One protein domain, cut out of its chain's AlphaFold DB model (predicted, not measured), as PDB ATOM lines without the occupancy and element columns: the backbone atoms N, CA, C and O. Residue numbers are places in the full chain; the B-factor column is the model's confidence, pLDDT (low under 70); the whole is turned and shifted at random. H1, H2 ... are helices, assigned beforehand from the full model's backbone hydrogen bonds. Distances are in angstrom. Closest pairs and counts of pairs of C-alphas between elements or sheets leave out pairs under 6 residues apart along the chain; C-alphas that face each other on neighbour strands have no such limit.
ATOM      1  N   HIS A   2     -12.015  -3.968  59.415       49.75
ATOM      2  CA  HIS A   2     -11.717  -5.239  58.725       49.75
ATOM      3  C   HIS A   2     -11.733  -5.152  57.179       49.75
ATOM      4  O   HIS A   2     -10.964  -5.836  56.508       49.75
ATOM      5  N   ASP A   3     -12.572  -4.287  56.603       53.44
ATOM      6  CA  ASP A   3     -12.647  -4.099  55.143       53.44
ATOM      7  C   ASP A   3     -11.524  -3.215  54.587       53.44
ATOM      8  O   ASP A   3     -11.100  -3.396  53.450       53.44
ATOM      9  N   PHE A   4     -10.965  -2.323  55.410       49.72
ATOM     10  CA  PHE A   4      -9.805  -1.504  55.046       49.72
ATOM     11  C   PHE A   4      -8.549  -2.373  54.895       49.72
ATOM     12  O   PHE A   4      -7.866  -2.305  53.878       49.72
ATOM     13  N   LEU A   5      -8.312  -3.276  55.854       46.41
ATOM     14  CA  LEU A   5      -7.200  -4.230  55.802       46.41
ATOM     15  C   LEU A   5      -7.334  -5.221  54.634       46.41
ATOM     16  O   LEU A   5      -6.341  -5.525  53.977       46.41
ATOM     17  N   ARG A   6      -8.556  -5.679  54.313       57.31
ATOM     18  CA  ARG A   6      -8.804  -6.522  53.128       57.31
ATOM     19  C   ARG A   6      -8.503  -5.794  51.820       57.31
ATOM     20  O   ARG A   6      -7.882  -6.383  50.938       57.31
ATOM     21  N   ASN A   7      -8.889  -4.524  51.710       61.09
ATOM     22  CA  ASN A   7      -8.590  -3.713  50.532       61.09
ATOM     23  C   ASN A   7      -7.083  -3.478  50.370       61.09
ATOM     24  O   ASN A   7      -6.573  -3.607  49.262       61.09
ATOM     25  N   ILE A   8      -6.353  -3.224  51.460       57.47
ATOM     26  CA  ILE A   8      -4.895  -3.067  51.397       57.47
ATOM     27  C   ILE A   8      -4.213  -4.382  51.008       57.47
ATOM     28  O   ILE A   8      -3.393  -4.392  50.097       57.47
ATOM     29  N   GLN A   9      -4.580  -5.513  51.615       54.25
ATOM     30  CA  GLN A   9      -4.016  -6.814  51.233       54.25
ATOM     31  C   GLN A   9      -4.299  -7.173  49.768       54.25
ATOM     32  O   GLN A   9      -3.455  -7.780  49.107       54.25
ATOM     33  N   MET A  10      -5.467  -6.791  49.249       65.19
ATOM     34  CA  MET A  10      -5.797  -6.936  47.834       65.19
ATOM     35  C   MET A  10      -4.908  -6.047  46.956       65.19
ATOM     36  O   MET A  10      -4.388  -6.536  45.960       65.19
ATOM     37  N   ILE A  11      -4.669  -4.789  47.342       67.00
ATOM     38  CA  ILE A  11      -3.764  -3.878  46.624       67.00
ATOM     39  C   ILE A  11      -2.335  -4.427  46.622       67.00
ATOM     40  O   ILE A  11      -1.737  -4.494  45.557       67.00
ATOM     41  N   VAL A  12      -1.812  -4.902  47.758       61.16
ATOM     42  CA  VAL A  12      -0.470  -5.510  47.822       61.16
ATOM     43  C   VAL A  12      -0.380  -6.733  46.910       61.16
ATOM     44  O   VAL A  12       0.581  -6.861  46.160       61.16
ATOM     45  N   LYS A  13      -1.395  -7.610  46.907       61.12
ATOM     46  CA  LYS A  13      -1.442  -8.764  45.993       61.12
ATOM     47  C   LYS A  13      -1.478  -8.348  44.526       61.12
ATOM     48  O   LYS A  13      -0.768  -8.941  43.724       61.12
ATOM     49  N   LEU A  14      -2.279  -7.340  44.178       64.56
ATOM     50  CA  LEU A  14      -2.337  -6.801  42.820       64.56
ATOM     51  C   LEU A  14      -1.004  -6.170  42.414       64.56
ATOM     52  O   LEU A  14      -0.579  -6.361  41.285       64.56
ATOM     53  N   TYR A  15      -0.321  -5.491  43.335       64.50
ATOM     54  CA  TYR A  15       0.982  -4.874  43.095       64.50
ATOM     55  C   TYR A  15       2.072  -5.927  42.863       64.50
ATOM     56  O   TYR A  15       2.811  -5.851  41.887       64.50
ATOM     57  N   VAL A  16       2.119  -6.961  43.710       57.75
ATOM     58  CA  VAL A  16       3.029  -8.106  43.546       57.75
ATOM     59  C   VAL A  16       2.754  -8.827  42.225       57.75
ATOM     60  O   VAL A  16       3.688  -9.140  41.493       57.75
ATOM     61  N   HIS A  17       1.482  -9.044  41.882       61.56
ATOM     62  CA  HIS A  17       1.094  -9.688  40.628       61.56
ATOM     63  C   HIS A  17       1.435  -8.836  39.396       61.56
ATOM     64  O   HIS A  17       1.916  -9.360  38.394       61.56
ATOM     65  N   TRP A  18       1.231  -7.519  39.478       64.38
ATOM     66  CA  TRP A  18       1.577  -6.564  38.426       64.38
ATOM     67  C   TRP A  18       3.087  -6.548  38.156       64.38
ATOM     68  O   TRP A  18       3.498  -6.631  37.002       64.38
ATOM     69  N   TYR A  19       3.913  -6.574  39.204       58.66
ATOM     70  CA  TYR A  19       5.369  -6.676  39.069       58.66
ATOM     71  C   TYR A  19       5.828  -8.010  38.467       58.66
ATOM     72  O   TYR A  19       6.690  -8.018  37.591       58.66
ATOM     73  N   HIS A  20       5.219  -9.126  38.876       56.38
ATOM     74  CA  HIS A  20       5.486 -10.452  38.295       56.38
ATOM     75  C   HIS A  20       5.174 -10.474  36.789       56.38
ATOM     76  O   HIS A  20       5.945 -10.993  35.984       56.38
ATOM     77  N   SER A  21       4.074  -9.822  36.393       51.22
ATOM     78  CA  SER A  21       3.643  -9.719  34.996       51.22
ATOM     79  C   SER A  21       4.516  -8.800  34.135       51.22
ATOM     80  O   SER A  21       4.607  -9.043  32.932       51.22
ATOM     81  N   ILE A  22       5.104  -7.744  34.703       49.94
ATOM     82  CA  ILE A  22       5.911  -6.763  33.957       49.94
ATOM     83  C   ILE A  22       7.374  -7.184  33.882       49.94
ATOM     84  O   ILE A  22       7.938  -7.211  32.793       49.94
ATOM     85  N   LEU A  23       7.977  -7.569  35.007       51.78
ATOM     86  CA  LEU A  23       9.405  -7.884  35.058       51.78
ATOM     87  C   LEU A  23       9.712  -9.360  34.753       51.78
ATOM     88  O   LEU A  23      10.874  -9.720  34.631       51.78
ATOM     89  N   ARG A  24       8.702 -10.240  34.627       54.62
ATOM     90  CA  ARG A  24       8.883 -11.709  34.513       54.62
ATOM     91  C   ARG A  24       9.778 -12.303  35.614       54.62
ATOM     92  O   ARG A  24      10.402 -13.343  35.415       54.62
ATOM     93  N   MET A  25       9.848 -11.649  36.773       52.88
ATOM     94  CA  MET A  25      10.678 -12.071  37.898       52.88
ATOM     95  C   MET A  25       9.828 -12.741  38.964       52.88
ATOM     96  O   MET A  25       8.799 -12.204  39.378       52.88
ATOM     97  N   ASP A  26      10.289 -13.897  39.443       52.25
ATOM     98  CA  ASP A  26       9.583 -14.645  40.473       52.25
ATOM     99  C   ASP A  26       9.851 -14.086  41.877       52.25
ATOM    100  O   ASP A  26      10.713 -14.565  42.617       52.25
ATOM    101  N   VAL A  27       9.111 -13.033  42.235       50.78
ATOM    102  CA  VAL A  27       9.235 -12.315  43.520       50.78
ATOM    103  C   VAL A  27       8.992 -13.243  44.726       50.78
ATOM    104  O   VAL A  27       9.549 -13.031  45.804       50.78
ATOM    105  N   GLU A  28       8.199 -14.310  44.562       44.34
ATOM    106  CA  GLU A  28       7.970 -15.323  45.606       44.34
ATOM    107  C   GLU A  28       9.213 -16.195  45.872       44.34
ATOM    108  O   GLU A  28       9.471 -16.579  47.021       44.34
ATOM    109  N   ALA A  29      10.029 -16.471  44.850       44.62
ATOM    110  CA  ALA A  29      11.254 -17.257  44.985       44.62
ATOM    111  C   ALA A  29      12.368 -16.474  45.709       44.62
ATOM    112  O   ALA A  29      13.030 -17.012  46.604       44.62
ATOM    113  N   THR A  30      12.527 -15.182  45.406       41.84
ATOM    114  CA  THR A  30      13.447 -14.275  46.120       41.84
ATOM    115  C   THR A  30      13.032 -14.074  47.581       41.84
ATOM    116  O   THR A  30      13.889 -14.034  48.470       41.84
ATOM    117  N   PHE A  31      11.724 -14.042  47.854       45.81
ATOM    118  CA  PHE A  31      11.155 -13.931  49.200       45.81
ATOM    119  C   PHE A  31      11.456 -15.151  50.093       45.81
ATOM    120  O   PHE A  31      11.843 -15.003  51.258       45.81
ATOM    121  N   ASN A  32      11.350 -16.373  49.559       39.84
ATOM    122  CA  ASN A  32      11.650 -17.589  50.327       39.84
ATOM    123  C   ASN A  32      13.136 -17.702  50.714       39.84
ATOM    124  O   ASN A  32      13.452 -18.203  51.797       39.84
ATOM    125  N   HIS A  33      14.048 -17.157  49.904       37.09
ATOM    126  CA  HIS A  33      15.467 -17.067  50.260       37.09
ATOM    127  C   HIS A  33      15.743 -16.085  51.411       37.09
ATOM    128  O   HIS A  33      16.659 -16.317  52.206       37.09
ATOM    129  N   THR A  34      14.948 -15.020  51.560       39.72
ATOM    130  CA  THR A  34      15.126 -14.046  52.652       39.72
ATOM    131  C   THR A  34      14.652 -14.599  53.999       39.72
ATOM    132  O   THR A  34      15.254 -14.309  55.033       39.72
ATOM    133  N   LYS A  35      13.637 -15.475  53.995       40.81
ATOM    134  CA  LYS A  35      13.069 -16.110  55.199       40.81
ATOM    135  C   LYS A  35      14.033 -17.080  55.910       40.81
ATOM    136  O   LYS A  35      13.824 -17.392  57.078       40.81
ATOM    137  N   MET A  36      15.103 -17.526  55.240       33.19
ATOM    138  CA  MET A  36      16.115 -18.453  55.783       33.19
ATOM    139  C   MET A  36      17.313 -17.780  56.478       33.19
ATOM    140  O   MET A  36      18.152 -18.474  57.051       33.19
ATOM    141  N   ARG A  37      17.414 -16.446  56.491       36.09
ATOM    142  CA  ARG A  37      18.401 -15.736  57.321       36.09
ATOM    143  C   ARG A  37      17.662 -15.052  58.461       36.09
ATOM    144  O   ARG A  37      16.980 -14.062  58.237       36.09
ATOM    145  N   GLY A  38      17.832 -15.546  59.688       34.78
ATOM    146  CA  GLY A  38      17.364 -14.912  60.930       34.78
ATOM    147  C   GLY A  38      18.050 -13.571  61.243       34.78
ATOM    148  O   GLY A  38      18.470 -13.336  62.369       34.78
ATOM    149  N   CYS A  39      18.211 -12.702  60.245       39.53
ATOM    150  CA  CYS A  39      18.744 -11.361  60.379       39.53
ATOM    151  C   CYS A  39      17.564 -10.389  60.386       39.53
ATOM    152  O   CYS A  39      16.957 -10.123  59.349       39.53
ATOM    153  N   VAL A  40      17.233  -9.856  61.561       52.19
ATOM    154  CA  VAL A  40      16.349  -8.691  61.663       52.19
ATOM    155  C   VAL A  40      17.108  -7.506  61.054       52.19
ATOM    156  O   VAL A  40      17.912  -6.868  61.735       52.19
ATOM    157  N   LYS A  41      16.926  -7.237  59.754       64.69
ATOM    158  CA  LYS A  41      17.482  -6.031  59.121       64.69
ATOM    159  C   LYS A  41      16.836  -4.802  59.756       64.69
ATOM    160  O   LYS A  41      15.619  -4.736  59.913       64.69
ATOM    161  N   SER A  42      17.653  -3.815  60.119       86.06
ATOM    162  CA  SER A  42      17.136  -2.529  60.586       86.06
ATOM    163  C   SER A  42      16.488  -1.764  59.426       86.06
ATOM    164  O   SER A  42      16.877  -1.930  58.266       86.06
ATOM    165  N   MET A  43      15.533  -0.875  59.726       86.56
ATOM    166  CA  MET A  43      14.937  -0.002  58.702       86.56
ATOM    167  C   MET A  43      16.009   0.805  57.961       86.56
ATOM    168  O   MET A  43      15.986   0.876  56.739       86.56
ATOM    169  N   LYS A  44      17.007   1.337  58.682       89.69
ATOM    170  CA  LYS A  44      18.132   2.072  58.080       89.69
ATOM    171  C   LYS A  44      18.943   1.208  57.116       89.69
ATOM    172  O   LYS A  44      19.288   1.681  56.041       89.69
ATOM    173  N   GLN A  45      19.220  -0.047  57.474       92.12
ATOM    174  CA  GLN A  45      19.933  -0.963  56.582       92.12
ATOM    175  C   GLN A  45      19.122  -1.249  55.316       92.12
ATOM    176  O   GLN A  45      19.676  -1.237  54.225       92.12
ATOM    177  N   THR A  46      17.814  -1.457  55.461       92.94
ATOM    178  CA  THR A  46      16.900  -1.703  54.335       92.94
ATOM    179  C   THR A  46      16.877  -0.504  53.380       92.94
ATOM    180  O   THR A  46      17.036  -0.670  52.177       92.94
ATOM    181  N   ILE A  47      16.793   0.720  53.916       94.94
ATOM    182  CA  ILE A  47      16.857   1.969  53.138       94.94
ATOM    183  C   ILE A  47      18.186   2.090  52.376       94.94
ATOM    184  O   ILE A  47      18.191   2.387  51.184       94.94
ATOM    185  N   LEU A  48      19.320   1.848  53.044       96.12
ATOM    186  CA  LEU A  48      20.639   1.922  52.404       96.12
ATOM    187  C   LEU A  48      20.824   0.844  51.329       96.12
ATOM    188  O   LEU A  48      21.420   1.123  50.291       96.12
ATOM    189  N   ASN A  49      20.281  -0.356  51.546       96.44
ATOM    190  CA  ASN A  49      20.284  -1.417  50.544       96.44
ATOM    191  C   ASN A  49      19.511  -1.004  49.291       96.44
ATOM    192  O   ASN A  49      20.027  -1.183  48.193       96.44
ATOM    193  N   ILE A  50      18.326  -0.399  49.443       97.12
ATOM    194  CA  ILE A  50      17.560   0.122  48.302       97.12
ATOM    195  C   ILE A  50      18.410   1.114  47.503       97.12
ATOM    196  O   ILE A  50      18.536   0.957  46.292       97.12
ATOM    197  N   ILE A  51      19.035   2.100  48.160       97.94
ATOM    198  CA  ILE A  51      19.872   3.106  47.481       97.94
ATOM    199  C   ILE A  51      21.022   2.441  46.716       97.94
ATOM    200  O   ILE A  51      21.269   2.782  45.562       97.94
ATOM    201  N   MET A  52      21.705   1.484  47.346       98.31
ATOM    202  CA  MET A  52      22.826   0.761  46.748       98.31
ATOM    203  C   MET A  52      22.396  -0.030  45.508       98.31
ATOM    204  O   MET A  52      22.963   0.178  44.439       98.31
ATOM    205  N   TYR A  53      21.365  -0.873  45.623       98.12
ATOM    206  CA  TYR A  53      20.851  -1.661  44.499       98.12
ATOM    207  C   TYR A  53      20.367  -0.774  43.347       98.12
ATOM    208  O   TYR A  53      20.640  -1.050  42.182       98.12
ATOM    209  N   SER A  54      19.708   0.340  43.669       98.25
ATOM    210  CA  SER A  54      19.232   1.304  42.671       98.25
ATOM    211  C   SER A  54      20.382   2.002  41.938       98.25
ATOM    212  O   SER A  54      20.318   2.208  40.726       98.25
ATOM    213  N   GLY A  55      21.438   2.377  42.667       98.00
ATOM    214  CA  GLY A  55      22.631   3.005  42.097       98.00
ATOM    215  C   GLY A  55      23.384   2.075  41.148       98.00
ATOM    216  O   GLY A  55      23.796   2.509  40.069       98.00
ATOM    217  N   GLU A  56      23.502   0.800  41.518       98.56
ATOM    218  CA  GLU A  56      24.136  -0.224  40.687       98.56
ATOM    219  C   GLU A  56      23.312  -0.496  39.422       98.56
ATOM    220  O   GLU A  56      23.820  -0.336  38.315       98.56
ATOM    221  N   ALA A  57      22.009  -0.770  39.568       98.56
ATOM    222  CA  ALA A  57      21.095  -0.987  38.444       98.56
ATOM    223  C   ALA A  57      21.150   0.151  37.415       98.56
ATOM    224  O   ALA A  57      21.218  -0.072  36.205       98.56
ATOM    225  N   ARG A  58      21.148   1.399  37.897       98.38
ATOM    226  CA  ARG A  58      21.236   2.568  37.025       98.38
ATOM    227  C   ARG A  58      22.577   2.641  36.297       98.38
ATOM    228  O   ARG A  58      22.596   3.007  35.123       98.38
ATOM    229  N   SER A  59      23.680   2.343  36.980       98.62
ATOM    230  CA  SER A  59      25.020   2.356  36.378       98.62
ATOM    231  C   SER A  59      25.122   1.310  35.268       98.62
ATOM    232  O   SER A  59      25.468   1.662  34.140       98.62
ATOM    233  N   LEU A  60      24.666   0.085  35.537       98.81
ATOM    234  CA  LEU A  60      24.582  -1.001  34.558       98.81
ATOM    235  C   LEU A  60      23.734  -0.618  33.335       98.81
ATOM    236  O   LEU A  60      24.173  -0.781  32.198       98.81
ATOM    237  N   ALA A  61      22.561  -0.008  33.541       98.62
ATOM    238  CA  ALA A  61      21.717   0.473  32.446       98.62
ATOM    239  C   ALA A  61      22.399   1.570  31.601       98.62
ATOM    240  O   ALA A  61      22.278   1.586  30.373       98.62
ATOM    241  N   VAL A  62      23.152   2.487  32.225       98.62
ATOM    242  CA  VAL A  62      23.962   3.477  31.490       98.62
ATOM    243  C   VAL A  62      25.036   2.776  30.661       98.62
ATOM    244  O   VAL A  62      25.211   3.112  29.487       98.62
ATOM    245  N   GLU A  63      25.746   1.813  31.243       98.75
ATOM    246  CA  GLU A  63      26.786   1.050  30.556       98.75
ATOM    247  C   GLU A  63      26.225   0.243  29.382       98.75
ATOM    248  O   GLU A  63      26.824   0.252  28.306       98.75
ATOM    249  N   ALA A  64      25.036  -0.346  29.525       98.75
ATOM    250  CA  ALA A  64      24.351  -1.054  28.449       98.75
ATOM    251  C   ALA A  64      24.114  -0.157  27.224       98.75
ATOM    252  O   ALA A  64      24.448  -0.531  26.095       98.75
ATOM    253  N   ILE A  65      23.629   1.074  27.440       98.62
ATOM    254  CA  ILE A  65      23.462   2.063  26.363       98.62
ATOM    255  C   ILE A  65      24.813   2.378  25.704       98.62
ATOM    256  O   ILE A  65      24.888   2.528  24.483       98.62
ATOM    257  N   GLN A  66      25.892   2.509  26.484       98.50
ATOM    258  CA  GLN A  66      27.223   2.795  25.934       98.50
ATOM    259  C   GLN A  66      27.797   1.622  25.132       98.50
ATOM    260  O   GLN A  66      28.453   1.857  24.116       98.50
ATOM    261  N   SER A  67      27.541   0.383  25.547       98.44
ATOM    262  CA  SER A  67      27.926  -0.824  24.805       98.44
ATOM    263  C   SER A  67      27.159  -0.926  23.487       98.44
ATOM    264  O   SER A  67      27.775  -1.048  22.426       98.44
ATOM    265  N   ALA A  68      25.840  -0.705  23.505       98.25
ATOM    266  CA  ALA A  68      25.024  -0.696  22.290       98.25
ATOM    267  C   ALA A  68      25.425   0.415  21.306       98.25
ATOM    268  O   ALA A  68      25.471   0.184  20.099       98.25
ATOM    269  N   LYS A  69      25.807   1.604  21.795       97.31
ATOM    270  CA  LYS A  69      26.372   2.681  20.953       97.31
ATOM    271  C   LYS A  69      27.625   2.260  20.182       97.31
ATOM    272  O   LYS A  69      27.891   2.823  19.124       97.31
ATOM    273  N   LYS A  70      28.402   1.315  20.719       97.50
ATOM    274  CA  LYS A  70      29.609   0.760  20.088       97.50
ATOM    275  C   LYS A  70      29.309  -0.452  19.195       97.50
ATOM    276  O   LYS A  70      30.234  -0.982  18.591       97.50
ATOM    277  N   GLY A  71      28.046  -0.876  19.106       97.12
ATOM    278  CA  GLY A  71      27.617  -2.069  18.375       97.12
ATOM    279  C   GLY A  71      27.762  -3.378  19.158       97.12
ATOM    280  O   GLY A  71      27.506  -4.439  18.598       97.12
ATOM    281  N   ASP A  72      28.149  -3.324  20.436       98.19
ATOM    282  CA  ASP A  72      28.263  -4.508  21.290       98.19
ATOM    283  C   ASP A  72      26.922  -4.796  21.981       98.19
ATOM    284  O   ASP A  72      26.664  -4.400  23.122       98.19
ATOM    285  N   PHE A  73      26.018  -5.418  21.226       97.75
ATOM    286  CA  PHE A  73      24.656  -5.694  21.679       97.75
ATOM    287  C   PHE A  73      24.557  -6.884  22.631       97.75
ATOM    288  O   PHE A  73      23.642  -6.910  23.454       97.75
ATOM    289  N   ASP A  74      25.485  -7.836  22.538       97.94
ATOM    290  CA  ASP A  74      25.540  -8.972  23.457       97.94
ATOM    291  C   ASP A  74      25.937  -8.484  24.850       97.94
ATOM    292  O   ASP A  74      25.232  -8.777  25.819       97.94
ATOM    293  N   LYS A  75      26.970  -7.631  24.950       98.38
ATOM    294  CA  LYS A  75      27.332  -7.026  26.235       98.38
ATOM    295  C   LYS A  75      26.248  -6.089  26.757       98.38
ATOM    296  O   LYS A  75      25.994  -6.054  27.956       98.38
ATOM    297  N   ALA A  76      25.597  -5.325  25.876       98.56
ATOM    298  CA  ALA A  76      24.484  -4.468  26.281       98.56
ATOM    299  C   ALA A  76      23.337  -5.273  26.907       98.56
ATOM    300  O   ALA A  76      22.773  -4.841  27.907       98.56
ATOM    301  N   LYS A  77      23.013  -6.443  26.343       98.00
ATOM    302  CA  LYS A  77      21.992  -7.330  26.898       98.00
ATOM    303  C   LYS A  77      22.409  -7.892  28.257       98.00
ATOM    304  O   LYS A  77      21.620  -7.810  29.187       98.00
ATOM    305  N   GLU A  78      23.637  -8.394  28.379       98.56
ATOM    306  CA  GLU A  78      24.164  -8.912  29.650       98.56
ATOM    307  C   GLU A  78      24.054  -7.864  30.771       98.56
ATOM    308  O   GLU A  78      23.528  -8.149  31.838       98.56
ATOM    309  N   LEU A  79      24.446  -6.617  30.493       98.69
ATOM    310  CA  LEU A  79      24.358  -5.515  31.459       98.69
ATOM    311  C   LEU A  79      22.911  -5.163  31.848       98.69
ATOM    312  O   LEU A  79      22.665  -4.763  32.984       98.69
ATOM    313  N   LEU A  80      21.949  -5.282  30.925       98.19
ATOM    314  CA  LEU A  80      20.528  -5.069  31.228       98.19
ATOM    315  C   LEU A  80      19.956  -6.199  32.089       98.19
ATOM    316  O   LEU A  80      19.195  -5.912  33.012       98.19
ATOM    317  N   ASP A  81      20.357  -7.443  31.820       96.94
ATOM    318  CA  ASP A  81      19.980  -8.605  32.627       96.94
ATOM    319  C   ASP A  81      20.560  -8.468  34.055       96.94
ATOM    320  O   ASP A  81      19.845  -8.645  35.042       96.94
ATOM    321  N   GLU A  82      21.822  -8.039  34.195       97.62
ATOM    322  CA  GLU A  82      22.428  -7.725  35.501       97.62
ATOM    323  C   GLU A  82      21.693  -6.572  36.218       97.62
ATOM    324  O   GLU A  82      21.487  -6.615  37.436       97.62
ATOM    325  N   ALA A  83      21.257  -5.541  35.484       97.62
ATOM    326  CA  ALA A  83      20.487  -4.434  36.053       97.62
ATOM    327  C   ALA A  83      19.134  -4.902  36.619       97.62
ATOM    328  O   ALA A  83      18.717  -4.412  37.674       97.62
ATOM    329  N   ASP A  84      18.473  -5.865  35.968       95.19
ATOM    330  CA  ASP A  84      17.237  -6.478  36.472       95.19
ATOM    331  C   ASP A  84      17.448  -7.199  37.805       95.19
ATOM    332  O   ASP A  84      16.640  -7.056  38.726       95.19
ATOM    333  N   GLU A  85      18.559  -7.922  37.961       94.81
ATOM    334  CA  GLU A  85      18.884  -8.597  39.222       94.81
ATOM    335  C   GLU A  85      19.053  -7.602  40.384       94.81
ATOM    336  O   GLU A  85      18.578  -7.837  41.507       94.81
ATOM    337  N   GLN A  86      19.684  -6.454  40.114       96.81
ATOM    338  CA  GLN A  86      19.827  -5.377  41.094       96.81
ATOM    339  C   GLN A  86      18.472  -4.734  41.423       96.81
ATOM    340  O   GLN A  86      18.134  -4.578  42.601       96.81
ATOM    341  N   ILE A  87      17.653  -4.426  40.411       94.50
ATOM    342  CA  ILE A  87      16.294  -3.890  40.594       94.50
ATOM    343  C   ILE A  87      15.459  -4.826  41.461       94.50
ATOM    344  O   ILE A  87      14.810  -4.375  42.405       94.50
ATOM    345  N   ALA A  88      15.503  -6.130  41.198       91.00
ATOM    346  CA  ALA A  88      14.760  -7.115  41.970       91.00
ATOM    347  C   ALA A  88      15.174  -7.137  43.435       91.00
ATOM    348  O   ALA A  88      14.322  -7.176  44.324       91.00
ATOM    349  N   SER A  89      16.479  -7.059  43.693       92.25
ATOM    350  CA  SER A  89      17.009  -6.972  45.051       92.25
ATOM    351  C   SER A  89      16.505  -5.711  45.764       92.25
ATOM    352  O   SER A  89      16.080  -5.788  46.918       92.25
ATOM    353  N   GLY A  90      16.453  -4.568  45.070       93.81
ATOM    354  CA  GLY A  90      15.849  -3.332  45.578       93.81
ATOM    355  C   GLY A  90      14.340  -3.446  45.834       93.81
ATOM    356  O   GLY A  90      13.856  -3.025  46.886       93.81
ATOM    357  N   LEU A  91      13.592  -4.063  44.915       90.69
ATOM    358  CA  LEU A  91      12.143  -4.265  45.025       90.69
ATOM    359  C   LEU A  91      11.762  -5.166  46.200       90.69
ATOM    360  O   LEU A  91      10.759  -4.902  46.863       90.69
ATOM    361  N   VAL A  92      12.566  -6.188  46.505       88.75
ATOM    362  CA  VAL A  92      12.369  -7.032  47.695       88.75
ATOM    363  C   VAL A  92      12.441  -6.192  48.975       88.75
ATOM    364  O   VAL A  92      11.590  -6.328  49.857       88.75
ATOM    365  N   GLU A  93      13.410  -5.280  49.067       90.44
ATOM    366  CA  GLU A  93      13.562  -4.380  50.218       90.44
ATOM    367  C   GLU A  93      12.440  -3.321  50.267       90.44
ATOM    368  O   GLU A  93      11.956  -2.981  51.346       90.44
ATOM    369  N   GLN A  94      11.958  -2.826  49.119       88.12
ATOM    370  CA  GLN A  94      10.784  -1.942  49.060       88.12
ATOM    371  C   GLN A  94       9.509  -2.657  49.528       88.12
ATOM    372  O   GLN A  94       8.717  -2.093  50.290       88.12
ATOM    373  N   LEU A  95       9.312  -3.908  49.106       85.69
ATOM    374  CA  LEU A  95       8.140  -4.703  49.459       85.69
ATOM    375  C   LEU A  95       8.053  -4.946  50.970       85.69
ATOM    376  O   LEU A  95       6.949  -4.960  51.512       85.69
ATOM    377  N   TYR A  96       9.188  -5.063  51.664       86.25
ATOM    378  CA  TYR A  96       9.221  -5.130  53.127       86.25
ATOM    379  C   TYR A  96       8.498  -3.940  53.785       86.25
ATOM    380  O   TYR A  96       7.707  -4.141  54.708       86.25
ATOM    381  N   PHE A  97       8.708  -2.712  53.294       86.00
ATOM    382  CA  PHE A  97       8.024  -1.529  53.822       86.00
ATOM    383  C   PHE A  97       6.523  -1.559  53.531       86.00
ATOM    384  O   PHE A  97       5.725  -1.358  54.442       86.00
ATOM    385  N   ILE A  98       6.136  -1.893  52.297       84.88
ATOM    386  CA  ILE A  98       4.722  -2.000  51.905       84.88
ATOM    387  C   ILE A  98       3.995  -3.044  52.768       84.88
ATOM    388  O   ILE A  98       2.876  -2.815  53.220       84.88
ATOM    389  N   GLN A  99       4.630  -4.190  53.035       77.62
ATOM    390  CA  GLN A  99       4.057  -5.239  53.880       77.62
ATOM    391  C   GLN A  99       3.892  -4.794  55.334       77.62
ATOM    392  O   GLN A  99       2.867  -5.106  55.940       77.62
ATOM    393  N   LYS A 100       4.864  -4.059  55.885       82.38
ATOM    394  CA  LYS A 100       4.760  -3.480  57.230       82.38
ATOM    395  C   LYS A 100       3.632  -2.462  57.344       82.38
ATOM    396  O   LYS A 100       2.847  -2.515  58.285       82.38
ATOM    397  N   GLU A 101       3.504  -1.565  56.374       80.38
ATOM    398  CA  GLU A 101       2.387  -0.616  56.361       80.38
ATOM    399  C   GLU A 101       1.042  -1.357  56.261       80.38
ATOM    400  O   GLU A 101       0.095  -1.070  56.994       80.38
ATOM    401  N   ALA A 102       0.979  -2.395  55.422       77.56
ATOM    402  CA  ALA A 102      -0.208  -3.226  55.254       77.56
ATOM    403  C   ALA A 102      -0.572  -4.077  56.482       77.56
ATOM    404  O   ALA A 102      -1.749  -4.400  56.665       77.56
ATOM    405  N   SER A 103       0.398  -4.445  57.328       79.00
ATOM    406  CA  SER A 103       0.143  -5.132  58.602       79.00
ATOM    407  C   SER A 103      -0.389  -4.189  59.689       79.00
ATOM    408  O   SER A 103      -0.782  -4.657  60.759       79.00
ATOM    409  N   GLY A 104      -0.465  -2.883  59.407       76.75
ATOM    410  CA  GLY A 104      -0.882  -1.855  60.356       76.75
ATOM    411  C   GLY A 104       0.246  -1.378  61.270       76.75
ATOM    412  O   GLY A 104      -0.030  -0.690  62.254       76.75
ATOM    413  N   GLU A 105       1.504  -1.730  60.978       79.75
ATOM    414  CA  GLU A 105       2.656  -1.170  61.683       79.75
ATOM    415  C   GLU A 105       2.906   0.271  61.221       79.75
ATOM    416  O   GLU A 105       2.973   0.562  60.027       79.75
ATOM    417  N   MET A 106       3.085   1.184  62.180       73.94
ATOM    418  CA  MET A 106       3.517   2.547  61.872       73.94
ATOM    419  C   MET A 106       4.958   2.517  61.360       73.94
ATOM    420  O   MET A 106       5.874   2.103  62.072       73.94
ATOM    421  N   LEU A 107       5.150   2.963  60.121       79.44
ATOM    422  CA  LEU A 107       6.472   3.192  59.558       79.44
ATOM    423  C   LEU A 107       7.002   4.551  60.018       79.44
ATOM    424  O   LEU A 107       6.355   5.579  59.819       79.44
ATOM    425  N   ASP A 108       8.219   4.562  60.562       80.19
ATOM    426  CA  ASP A 108       8.971   5.800  60.773       80.19
ATOM    427  C   ASP A 108       9.380   6.388  59.417       80.19
ATOM    428  O   ASP A 108      10.416   6.041  58.834       80.19
ATOM    429  N   PHE A 109       8.541   7.285  58.900       84.38
ATOM    430  CA  PHE A 109       8.849   8.056  57.705       84.38
ATOM    431  C   PHE A 109      10.104   8.901  57.927       84.38
ATOM    432  O   PHE A 109      10.259   9.608  58.923       84.38
ATOM    433  N   SER A 110      11.004   8.857  56.952       89.44
ATOM    434  CA  SER A 110      12.188   9.706  56.916       89.44
ATOM    435  C   SER A 110      12.433  10.184  55.495       89.44
ATOM    436  O   SER A 110      12.108   9.487  54.533       89.44
ATOM    437  N   PHE A 111      13.060  11.349  55.354       92.69
ATOM    438  CA  PHE A 111      13.479  11.848  54.043       92.69
ATOM    439  C   PHE A 111      14.377  10.838  53.310       92.69
ATOM    440  O   PHE A 111      14.282  10.686  52.099       92.69
ATOM    441  N   LEU A 112      15.200  10.088  54.055       93.94
ATOM    442  CA  LEU A 112      16.070   9.058  53.491       93.94
ATOM    443  C   LEU A 112      15.284   7.866  52.913       93.94
ATOM    444  O   LEU A 112      15.702   7.316  51.902       93.94
ATOM    445  N   LEU A 113      14.151   7.485  53.516       93.81
ATOM    446  CA  LEU A 113      13.267   6.443  52.974       93.81
ATOM    447  C   LEU A 113      12.649   6.881  51.642       93.81
ATOM    448  O   LEU A 113      12.696   6.124  50.678       93.81
ATOM    449  N   VAL A 114      12.119   8.108  51.587       95.25
ATOM    450  CA  VAL A 114      11.561   8.679  50.350       95.25
ATOM    451  C   VAL A 114      12.639   8.737  49.269       95.25
ATOM    452  O   VAL A 114      12.443   8.227  48.175       95.25
ATOM    453  N   HIS A 115      13.828   9.238  49.616       95.44
ATOM    454  CA  HIS A 115      14.965   9.292  48.701       95.44
ATOM    455  C   HIS A 115      15.368   7.915  48.155       95.44
ATOM    456  O   HIS A 115      15.721   7.789  46.985       95.44
ATOM    457  N   ALA A 116      15.320   6.873  48.986       96.75
ATOM    458  CA  ALA A 116      15.609   5.514  48.549       96.75
ATOM    459  C   ALA A 116      14.564   4.990  47.552       96.75
ATOM    460  O   ALA A 116      14.939   4.425  46.528       96.75
ATOM    461  N   GLN A 117      13.273   5.217  47.812       95.88
ATOM    462  CA  GLN A 117      12.199   4.854  46.878       95.88
ATOM    463  C   GLN A 117      12.311   5.623  45.553       95.88
ATOM    464  O   GLN A 117      12.172   5.022  44.490       95.88
ATOM    465  N   ASP A 118      12.643   6.918  45.605       97.75
ATOM    466  CA  ASP A 118      12.888   7.737  44.413       97.75
ATOM    467  C   ASP A 118      14.037   7.173  43.565       97.75
ATOM    468  O   ASP A 118      13.923   7.095  42.341       97.75
ATOM    469  N   HIS A 119      15.139   6.746  44.196       97.88
ATOM    470  CA  HIS A 119      16.245   6.094  43.486       97.88
ATOM    471  C   HIS A 119      15.809   4.802  42.804       97.88
ATOM    472  O   HIS A 119      16.149   4.605  41.639       97.88
ATOM    473  N   LEU A 120      15.050   3.949  43.497       97.62
ATOM    474  CA  LEU A 120      14.627   2.656  42.959       97.62
ATOM    475  C   LEU A 120      13.684   2.815  41.775       97.62
ATOM    476  O   LEU A 120      13.921   2.237  40.716       97.62
ATOM    477  N   MET A 121      12.657   3.652  41.914       96.56
ATOM    478  CA  MET A 121      11.719   3.896  40.821       96.56
ATOM    479  C   MET A 121      12.397   4.583  39.632       96.56
ATOM    480  O   MET A 121      12.098   4.254  38.487       96.56
ATOM    481  N   ASN A 122      13.358   5.481  39.871       97.31
ATOM    482  CA  ASN A 122      14.147   6.079  38.795       97.31
ATOM    483  C   ASN A 122      15.049   5.050  38.097       97.31
ATOM    484  O   ASN A 122      15.170   5.086  36.879       97.31
ATOM    485  N   ALA A 123      15.669   4.130  38.841       97.75
ATOM    486  CA  ALA A 123      16.480   3.060  38.264       97.75
ATOM    487  C   ALA A 123      15.642   2.127  37.376       97.75
ATOM    488  O   ALA A 123      16.069   1.825  36.265       97.75
ATOM    489  N   ILE A 124      14.432   1.758  37.822       97.06
ATOM    490  CA  ILE A 124      13.472   0.961  37.043       97.06
ATOM    491  C   ILE A 124      13.142   1.660  35.724       97.06
ATOM    492  O   ILE A 124      13.434   1.128  34.656       97.06
ATOM    493  N   THR A 125      12.628   2.891  35.785       97.25
ATOM    494  CA  THR A 125      12.254   3.641  34.576       97.25
ATOM    495  C   THR A 125      13.456   3.882  33.660       97.25
ATOM    496  O   THR A 125      13.339   3.836  32.438       97.25
ATOM    497  N   PHE A 126      14.640   4.147  34.221       97.94
ATOM    498  CA  PHE A 126      15.843   4.364  33.422       97.94
ATOM    499  C   PHE A 126      16.285   3.093  32.692       97.94
ATOM    500  O   PHE A 126      16.712   3.183  31.542       97.94
ATOM    501  N   LYS A 127      16.162   1.923  33.327       98.06
ATOM    502  CA  LYS A 127      16.446   0.630  32.700       98.06
ATOM    503  C   LYS A 127      15.466   0.334  31.567       98.06
ATOM    504  O   LYS A 127      15.923   0.004  30.479       98.06
ATOM    505  N   GLU A 128      14.163   0.541  31.769       97.62
ATOM    506  CA  GLU A 128      13.155   0.389  30.700       97.62
ATOM    507  C   GLU A 128      13.485   1.281  29.487       97.62
ATOM    508  O   GLU A 128      13.456   0.846  28.339       97.62
ATOM    509  N   LEU A 129      13.890   2.533  29.730       98.19
ATOM    510  CA  LEU A 129      14.344   3.418  28.654       98.19
ATOM    511  C   LEU A 129      15.649   2.934  28.006       98.19
ATOM    512  O   LEU A 129      15.824   3.088  26.797       98.19
ATOM    513  N   ALA A 130      16.578   2.380  28.786       98.38
ATOM    514  CA  ALA A 130      17.832   1.839  28.274       98.38
ATOM    515  C   ALA A 130      17.595   0.682  27.296       98.38
ATOM    516  O   ALA A 130      18.237   0.658  26.247       98.38
ATOM    517  N   GLU A 131      16.645  -0.209  27.583       98.12
ATOM    518  CA  GLU A 131      16.226  -1.279  26.668       98.12
ATOM    519  C   GLU A 131      15.761  -0.715  25.321       98.12
ATOM    520  O   GLU A 131      16.265  -1.115  24.269       98.12
ATOM    521  N   GLU A 132      14.883   0.291  25.345       98.12
ATOM    522  CA  GLU A 132      14.410   0.960  24.128       98.12
ATOM    523  C   GLU A 132      15.560   1.623  23.352       98.12
ATOM    524  O   GLU A 132      15.625   1.537  22.123       98.12
ATOM    525  N   PHE A 133      16.525   2.244  24.041       97.75
ATOM    526  CA  PHE A 133      17.716   2.796  23.389       97.75
ATOM    527  C   PHE A 133      18.562   1.716  22.710       97.75
ATOM    528  O   PHE A 133      19.013   1.930  21.582       97.75
ATOM    529  N   VAL A 134      18.783   0.573  23.366       97.81
ATOM    530  CA  VAL A 134      19.521  -0.556  22.779       97.81
ATOM    531  C   VAL A 134      18.829  -1.035  21.502       97.81
ATOM    532  O   VAL A 134      19.490  -1.192  20.472       97.81
ATOM    533  N   GLU A 135      17.505  -1.180  21.519       97.00
ATOM    534  CA  GLU A 135      16.730  -1.572  20.338       97.00
ATOM    535  C   GLU A 135      16.787  -0.524  19.217       97.00
ATOM    536  O   GLU A 135      16.913  -0.875  18.041       97.00
ATOM    537  N   VAL A 136      16.781   0.770  19.547       97.19
ATOM    538  CA  VAL A 136      16.989   1.843  18.560       97.19
ATOM    539  C   VAL A 136      18.372   1.748  17.907       97.19
ATOM    540  O   VAL A 136      18.482   1.967  16.699       97.19
ATOM    541  N   TYR A 137      19.425   1.412  18.658       96.75
ATOM    542  CA  TYR A 137      20.771   1.240  18.098       96.75
ATOM    543  C   TYR A 137      20.904  -0.008  17.216       96.75
ATOM    544  O   TYR A 137      21.615   0.066  16.220       96.75
ATOM    545  N   LYS A 138      20.191  -1.105  17.510       92.69
ATOM    546  CA  LYS A 138      20.171  -2.324  16.672       92.69
ATOM    547  C   LYS A 138      19.504  -2.135  15.310       92.69
ATOM    548  O   LYS A 138      19.769  -2.897  14.387       92.69
ATOM    549  N   ARG A 139      18.591  -1.166  15.192       87.00
ATOM    550  CA  ARG A 139      17.865  -0.874  13.942       87.00
ATOM    551  C   ARG A 139      18.678  -0.056  12.935       87.00
ATOM    552  O   ARG A 139      18.193   0.146  11.823       87.00
ATOM    553  N   LYS A 140      19.837   0.470  13.336       59.62
ATOM    554  CA  LYS A 140      20.754   1.207  12.458       59.62
ATOM    555  C   LYS A 140      21.672   0.254  11.713       59.62
ATOM    556  O   LYS A 140      21.923   0.550  10.526       59.62
TER     557      LYS A 140
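This is residues 2 to 140 of the 140 residues of the protein "Cellobiose-specific phosphotransferase system component IIA" of Fonticella tunisiensis (UniProt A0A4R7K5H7). Three long helices, H3, H4 and H5, form an up-and-down bundle, each running against the one before it, with their centres in a triangle. H1 runs alongside H4 in the opposite direction and meets it with residues 5 to 12 alone, at residues 98 to 102 of H4, the short H2 crosses H4, and the loop of residues 35 to 40 sticks out. The printed part has 139 residues with five named helices, H1 to H5 in chain order, and no named strand: all helix. It is only just compact, close to loose, with a radius of gyration of the C-alphas of 16.8 A, and elongated, spanning 57 by 29 by 28 A.

H1, residues 2 to 23, touches H4, residues 73 to 102, with residues 5 to 12 alone, at a shallow tilt of 5 degrees, opposite ways; the closest C-alphas, of Ile 8 and Ala 102, are 6.1 A apart. H2, residues 27 to 34, touches H4 about perpendicular, at 74 degrees, the closest C-alphas being Phe 31 and Val 92, 7.2 A. H3, residues 43 to 69, and H4 form a hairpin at 22 degrees, closest at C-alphas 64 and 76, 4.0 A. H5, residues 111 to 138, touches H3 at 17 degrees, the same way, closest at C-alphas 54 and 120, 4.8 A. H4 and H5 are also a hairpin, at 28 degrees, closest at C-alphas 87 and 124, 6.6 A. H1 is apart from H3 and H5. Each O i to N i+4 pair is within hydrogen-bond range in H1, H2, H3 and H5; in H4, 25 of 26.

H1 begins at C-alpha 2, (-11.717, -5.239, 58.725), and is 31.8 A long; H2 is 11.0 A, H3 39.5 A, H4 41.9 A and H5 40.5 A, ending at C-alpha 138, (20.171, -2.324, 16.672).

The C-alphas farthest apart, of His 2 and Lys 70, are 56.9 A apart. The printed part has no cut and no long link. Residues 2 to 41 and 140 have pLDDT under 70.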